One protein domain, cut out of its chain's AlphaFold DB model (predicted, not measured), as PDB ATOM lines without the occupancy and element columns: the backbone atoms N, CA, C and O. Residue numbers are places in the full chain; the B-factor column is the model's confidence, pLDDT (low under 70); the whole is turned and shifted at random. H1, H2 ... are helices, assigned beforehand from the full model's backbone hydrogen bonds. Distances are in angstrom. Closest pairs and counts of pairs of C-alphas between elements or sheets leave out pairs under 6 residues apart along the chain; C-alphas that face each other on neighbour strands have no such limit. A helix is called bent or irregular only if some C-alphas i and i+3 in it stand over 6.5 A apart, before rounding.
ATOM      1  N   ALA A  16      53.419  13.387  21.669       93.25
ATOM      2  CA  ALA A  16      52.902  12.048  21.373       93.25
ATOM      3  C   ALA A  16      53.715  11.335  20.275       93.25
ATOM      4  O   ALA A  16      54.001  10.146  20.376       93.25
ATOM      5  N   THR A  17      54.165  12.066  19.249       96.62
ATOM      6  CA  THR A  17      55.035  11.512  18.201       96.62
ATOM      7  C   THR A  17      56.388  11.076  18.756       96.62
ATOM      8  O   THR A  17      56.882  10.015  18.379       96.62
ATOM      9  N   LEU A  18      56.990  11.872  19.644       95.75
ATOM     10  CA  LEU A  18      58.250  11.521  20.298       95.75
ATOM     11  C   LEU A  18      58.089  10.274  21.179       95.75
ATOM     12  O   LEU A  18      58.879   9.341  21.049       95.75
ATOM     13  N   ALA A  19      57.034  10.220  21.997       94.56
ATOM     14  CA  ALA A  19      56.725   9.067  22.839       94.56
ATOM     15  C   ALA A  19      56.556   7.782  22.004       94.56
ATOM     16  O   ALA A  19      57.210   6.777  22.273       94.56
ATOM     17  N   ASN A  20      55.797   7.844  20.903       94.25
ATOM     18  CA  ASN A  20      55.604   6.709  19.990       94.25
ATOM     19  C   ASN A  20      56.892   6.235  19.300       94.25
ATOM     20  O   ASN A  20      56.995   5.069  18.918       94.25
ATOM     21  N   ARG A  21      57.880   7.117  19.107       96.38
ATOM     22  CA  ARG A  21      59.205   6.715  18.608       96.38
ATOM     23  C   ARG A  21      60.026   6.033  19.698       96.38
ATOM     24  O   ARG A  21      60.666   5.030  19.410       96.38
ATOM     25  N   LEU A  22      59.974   6.538  20.929       94.38
ATOM     26  CA  LEU A  22      60.691   5.953  22.064       94.38
ATOM     27  C   LEU A  22      60.199   4.539  22.389       94.38
ATOM     28  O   LEU A  22      61.036   3.658  22.558       94.38
ATOM     29  N   ILE A  23      58.883   4.289  22.365       94.44
ATOM     30  CA  ILE A  23      58.318   2.936  22.561       94.44
ATOM     31  C   ILE A  23      58.905   1.929  21.561       94.44
ATOM     32  O   ILE A  23      59.149   0.781  21.911       94.44
ATOM     33  N   LYS A  24      59.147   2.343  20.311       95.19
ATOM     34  CA  LYS A  24      59.686   1.456  19.264       95.19
ATOM     35  C   LYS A  24      61.165   1.120  19.455       95.19
ATOM     36  O   LYS A  24      61.630   0.136  18.893       95.19
ATOM     37  N   ILE A  25      61.903   1.957  20.182       95.94
ATOM     38  CA  ILE A  25      63.349   1.815  20.390       95.94
ATOM     39  C   ILE A  25      63.631   1.132  21.734       95.94
ATOM     40  O   ILE A  25      64.597   0.379  21.852       95.94
ATOM     41  N   LEU A  26      62.802   1.390  22.748       93.50
ATOM     42  CA  LEU A  26      62.998   0.896  24.105       93.50
ATOM     43  C   LEU A  26      62.251  -0.429  24.325       93.50
ATOM     44  O   LEU A  26      61.021  -0.452  24.246       93.50
ATOM     45  N   PRO A  27      62.952  -1.527  24.662       91.31
ATOM     46  CA  PRO A  27      62.291  -2.779  25.007       91.31
ATOM     47  C   PRO A  27      61.506  -2.628  26.318       91.31
ATOM     48  O   PRO A  27      61.952  -1.953  27.247       91.31
ATOM     49  N   SER A  28      60.345  -3.283  26.402       91.12
ATOM     50  CA  SER A  28      59.486  -3.296  27.600       91.12
ATOM     51  C   SER A  28      59.086  -1.897  28.103       91.12
ATOM     52  O   SER A  28      59.025  -1.653  29.308       91.12
ATOM     53  N   CYS A  29      58.823  -0.973  27.177       90.56
ATOM     54  CA  CYS A  29      58.384   0.393  27.455       90.56
ATOM     55  C   CYS A  29      56.862   0.534  27.283       90.56
ATOM     56  O   CYS A  29      56.282  -0.019  26.349       90.56
ATOM     57  N   CYS A  30      56.220   1.304  28.163       91.44
ATOM     58  CA  CYS A  30      54.832   1.737  28.026       91.44
ATOM     59  C   CYS A  30      54.751   3.268  28.064       91.44
ATOM     60  O   CYS A  30      55.648   3.936  28.580       91.44
ATOM     61  N   VAL A  31      53.676   3.824  27.506       90.69
ATOM     62  CA  VAL A  31      53.412   5.265  27.521       90.69
ATOM     63  C   VAL A  31      52.047   5.518  28.124       90.69
ATOM     64  O   VAL A  31      51.090   4.801  27.854       90.69
ATOM     65  N   VAL A  32      51.995   6.561  28.942       89.94
ATOM     66  CA  VAL A  32      50.782   7.087  29.554       89.94
ATOM     67  C   VAL A  32      50.610   8.511  29.044       89.94
ATOM     68  O   VAL A  32      51.525   9.329  29.184       89.94
ATOM     69  N   HIS A  33      49.466   8.812  28.432       87.06
ATOM     70  CA  HIS A  33      49.158  10.157  27.958       87.06
ATOM     71  C   HIS A  33      48.376  10.918  29.019       87.06
ATOM     72  O   HIS A  33      47.372  10.439  29.526       87.06
ATOM     73  N   GLN A  34      48.824  12.131  29.340       84.38
ATOM     74  CA  GLN A  34      48.099  12.998  30.266       84.38
ATOM     75  C   GLN A  34      46.698  13.356  29.739       84.38
ATOM     76  O   GLN A  34      45.766  13.492  30.528       84.38
ATOM     77  N   ASP A  35      46.566  13.471  28.413       85.06
ATOM     78  CA  ASP A  35      45.326  13.855  27.738       85.06
ATOM     79  C   ASP A  35      44.189  12.841  27.969       85.06
ATOM     80  O   ASP A  35      43.023  13.227  27.991       85.06
ATOM     81  N   ASP A  36      44.523  11.574  28.244       84.00
ATOM     82  CA  ASP A  36      43.556  10.500  28.513       84.00
ATOM     83  C   ASP A  36      42.876  10.636  29.890       84.00
ATOM     84  O   ASP A  36      41.867   9.982  30.154       84.00
ATOM     85  N   PHE A  37      43.413  11.477  30.782       81.88
ATOM     86  CA  PHE A  37      42.911  11.661  32.151       81.88
ATOM     87  C   PHE A  37      42.143  12.972  32.346       81.88
ATOM     88  O   PHE A  37      41.803  13.321  33.482       81.88
ATOM     89  N   PHE A  38      41.870  13.722  31.276       78.12
ATOM     90  CA  PHE A  38      41.010  14.895  31.383       78.12
ATOM     91  C   PHE A  38      39.549  14.491  31.603       78.12
ATOM     92  O   PHE A  38      39.046  13.526  31.031       78.12
ATOM     93  N   LYS A  39      38.852  15.258  32.447       78.31
ATOM     94  CA  LYS A  39      37.398  15.141  32.601       78.31
ATOM     95  C   LYS A  39      36.705  15.561  31.302       78.31
ATOM     96  O   LYS A  39      37.241  16.368  30.543       78.31
ATOM     97  N   SER A  40      35.502  15.044  31.063       79.69
ATOM     98  CA  SER A  40      34.675  15.510  29.948       79.69
ATOM     99  C   SER A  40      34.304  16.984  30.125       79.69
ATOM    100  O   SER A  40      34.223  17.482  31.248       79.69
ATOM    101  N   GLN A  41      34.053  17.676  29.010       74.56
ATOM    102  CA  GLN A  41      33.748  19.110  28.987       74.56
ATOM    103  C   GLN A  41      32.620  19.492  29.959       74.56
ATOM    104  O   GLN A  41      32.710  20.510  30.639       74.56
ATOM    105  N   ASP A  42      31.604  18.635  30.063       79.31
ATOM    106  CA  ASP A  42      30.408  18.850  30.883       79.31
ATOM    107  C   ASP A  42      30.682  18.759  32.392       79.31
ATOM    108  O   ASP A  42      29.883  19.219  33.203       79.31
ATOM    109  N   GLN A  43      31.811  18.167  32.786       72.81
ATOM    110  CA  GLN A  43      32.211  18.001  34.185       72.81
ATOM    111  C   GLN A  43      33.202  19.065  34.664       72.81
ATOM    112  O   GLN A  43      33.736  18.950  35.774       72.81
ATOM    113  N   ILE A  44      33.482  20.081  33.843       72.25
ATOM    114  CA  ILE A  44      34.464  21.107  34.171       72.25
ATOM    115  C   ILE A  44      33.796  22.484  34.218       72.25
ATOM    116  O   ILE A  44      33.422  23.065  33.203       72.25
ATOM    117  N   GLU A  45      33.701  23.042  35.423       74.81
ATOM    118  CA  GLU A  45      33.292  24.432  35.629       74.81
ATOM    119  C   GLU A  45      34.336  25.398  35.044       74.81
ATOM    120  O   GLU A  45      35.529  25.256  35.305       74.81
ATOM    121  N   LEU A  46      33.900  26.421  34.298       67.12
ATOM    122  CA  LEU A  46      34.767  27.358  33.557       67.12
ATOM    123  C   LEU A  46      35.877  28.015  34.400       67.12
ATOM    124  O   LEU A  46      37.005  28.145  33.931       67.12
ATOM    125  N   PHE A  47      35.586  28.402  35.647       59.97
ATOM    126  CA  PHE A  47      36.583  28.979  36.564       59.97
ATOM    127  C   PHE A  47      37.575  27.925  37.080       59.97
ATOM    128  O   PHE A  47      38.765  28.184  37.250       59.97
ATOM    129  N   SER A  48      37.086  26.703  37.259       62.44
ATOM    130  CA  SER A  48      37.872  25.548  37.670       62.44
ATOM    131  C   SER A  48      38.667  24.950  36.504       62.44
ATOM    132  O   SER A  48      39.637  24.248  36.741       62.44
ATOM    133  N   TYR A  49      38.330  25.259  35.248       66.62
ATOM    134  CA  TYR A  49      38.937  24.673  34.046       66.62
ATOM    135  C   TYR A  49      40.453  24.903  33.995       66.62
ATOM    136  O   TYR A  49      41.231  23.956  33.881       66.62
ATOM    137  N   TYR A  50      40.895  26.150  34.185       61.22
ATOM    138  CA  TYR A  50      42.321  26.486  34.187       61.22
ATOM    139  C   TYR A  50      43.057  25.931  35.418       61.22
ATOM    140  O   TYR A  50      44.193  25.478  35.296       61.22
ATOM    141  N   PHE A  51      42.417  25.909  36.592       62.34
ATOM    142  CA  PHE A  51      43.024  25.403  37.830       62.34
ATOM    143  C   PHE A  51      43.131  23.866  37.848       62.34
ATOM    144  O   PHE A  51      44.179  23.311  38.181       62.34
ATOM    145  N   ILE A  52      42.077  23.168  37.420       60.72
ATOM    146  CA  ILE A  52      41.995  21.704  37.331       60.72
ATOM    147  C   ILE A  52      42.992  21.167  36.310       60.72
ATOM    148  O   ILE A  52      43.663  20.189  36.625       60.72
ATOM    149  N   ILE A  53      43.144  21.795  35.135       62.88
ATOM    150  CA  ILE A  53      44.132  21.345  34.137       62.88
ATOM    151  C   ILE A  53      45.537  21.333  34.744       62.88
ATOM    152  O   ILE A  53      46.244  20.334  34.621       62.88
ATOM    153  N   PHE A  54      45.925  22.405  35.442       59.56
ATOM    154  CA  PHE A  54      47.244  22.489  36.069       59.56
ATOM    155  C   PHE A  54      47.418  21.468  37.201       59.56
ATOM    156  O   PHE A  54      48.453  20.807  37.270       59.56
ATOM    157  N   VAL A  55      46.421  21.283  38.071       60.12
ATOM    158  CA  VAL A  55      46.534  20.349  39.204       60.12
ATOM    159  C   VAL A  55      46.490  18.881  38.753       60.12
ATOM    160  O   VAL A  55      47.328  18.094  39.196       60.12
ATOM    161  N   TYR A  56      45.586  18.499  37.842       58.12
ATOM    162  CA  TYR A  56      45.517  17.130  37.308       58.12
ATOM    163  C   TYR A  56      46.761  16.763  36.489       58.12
ATOM    164  O   TYR A  56      47.247  15.640  36.630       58.12
ATOM    165  N   SER A  57      47.333  17.705  35.720       58.09
ATOM    166  CA  SER A  57      48.653  17.536  35.083       58.09
ATOM    167  C   SER A  57      49.697  17.033  36.082       58.09
ATOM    168  O   SER A  57      50.404  16.064  35.817       58.09
ATOM    169  N   TYR A  58      49.792  17.687  37.242       54.72
ATOM    170  CA  TYR A  58      50.821  17.392  38.237       54.72
ATOM    171  C   TYR A  58      50.523  16.137  39.072       54.72
ATOM    172  O   TYR A  58      51.458  15.423  39.443       54.72
ATOM    173  N   LEU A  59      49.252  15.849  39.379       51.97
ATOM    174  CA  LEU A  59      48.871  14.709  40.222       51.97
ATOM    175  C   LEU A  59      48.856  13.371  39.461       51.97
ATOM    176  O   LEU A  59      49.374  12.383  39.985       51.97
ATOM    177  N   SER A  60      48.332  13.325  38.229       53.12
ATOM    178  CA  SER A  60      48.274  12.083  37.432       53.12
ATOM    179  C   SER A  60      49.670  11.549  37.097       53.12
ATOM    180  O   SER A  60      49.893  10.337  37.102       53.12
ATOM    181  N   CYS A  61      50.654  12.439  36.925       52.28
ATOM    182  CA  CYS A  61      52.055  12.046  36.780       52.28
ATOM    183  C   CYS A  61      52.623  11.327  38.014       52.28
ATOM    184  O   CYS A  61      53.542  10.528  37.858       52.28
ATOM    185  N   ARG A  62      52.098  11.560  39.229       50.28
ATOM    186  CA  ARG A  62      52.542  10.822  40.424       50.28
ATOM    187  C   ARG A  62      51.914   9.436  40.531       50.28
ATOM    188  O   ARG A  62      52.593   8.529  40.993       50.28
ATOM    189  N   HIS A  63      50.663   9.260  40.102       49.94
ATOM    190  CA  HIS A  63      49.950   7.987  40.264       49.94
ATOM    191  C   HIS A  63      50.403   6.904  39.268       49.94
ATOM    192  O   HIS A  63      50.431   5.734  39.616       49.94
ATOM    193  N   CYS A  64      50.831   7.275  38.055       46.41
ATOM    194  CA  CYS A  64      51.440   6.319  37.112       46.41
ATOM    195  C   CYS A  64      52.936   6.055  37.362       46.41
ATOM    196  O   CYS A  64      53.508   5.155  36.753       46.41
ATOM    197  N   ALA A  65      53.577   6.854  38.220       48.06
ATOM    198  CA  ALA A  65      54.986   6.726  38.591       48.06
ATOM    199  C   ALA A  65      55.223   5.806  39.809       48.06
ATOM    200  O   ALA A  65      56.373   5.477  40.100       48.06
TER     201      ALA A  65
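Overview. This is residues 16 to 65 of the 66 residues of an uncharacterized protein of Amphiprion percula (UniProt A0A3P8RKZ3). The printed part is a loose, open S drawn out into a rod: the long helix H3 makes one stretch, the chain with the short H2 runs beside it, and H1 folds back at the far end without touching either helix. H1 runs to a turn near Pro 27, residues 28 to 42 run back along the length through H2, and H3 then returns on the other side of H2 from its start at Leu 46. The printed part has 50 residues with three named helices, H1, H2 and H3 in that order, and no named strand; the class is all helix. It is loose, with a radius of gyration of the C-alphas of 13.9 A, and its C-alphas span 42 by 20 by 13 A.

Arrangement. H3, residues 46 to 63, is the longest helix and has a kink of 39 degrees near residue 53. It is irregular, but only just: C-alphas 47 and 50 are 6.7 A apart. H2, residues 34 to 37, touches H3, and H3 does so with residues 56 to 61 alone. Their closest C-alphas are those of Gln 34 and Ser 57, 6.6 A apart, and their centres are 10.4 A apart. H1, residues 16 to 25, is apart from H2 and apart from H3. Of the O i to N i+4 pairs, 5 of 6 are within hydrogen-bond range in H1 and 9 of 14 in H3; H2 is too short for such a pair, and its one O i to N i+3 pair is within range.

Along the chain. H3 has 18 residues and measures 25.5 A from C-alpha 46 at (34.767, 27.358, 33.557) to C-alpha 63 at (49.950, 7.987, 40.264). H2 has four residues, Gln 34 to Phe 37, and measures 5.7 A from first to last C-alpha. H1 has 10 residues, Ala 16 to Ile 25, and measures 14.7 A, with C-alpha 16 at (52.902, 12.048, 21.373).

Size, cuts and confidence. The two C-alphas farthest apart are those of Pro 27 and Phe 47, at 42.5 A, while the first and last printed C-alphas, of Ala 16 and Ala 65, are 18.1 A apart. The printed part has no cut. The links from H1 to H2 and from H2 to H3 are both short but not tight, with 8 residues in each. The mean pLDDT of the printed part is 75.4; it is 95 in H1, 84 in H2 and 58 in H3. The model's confidence is under 70 in 20 residues, 46 to 65.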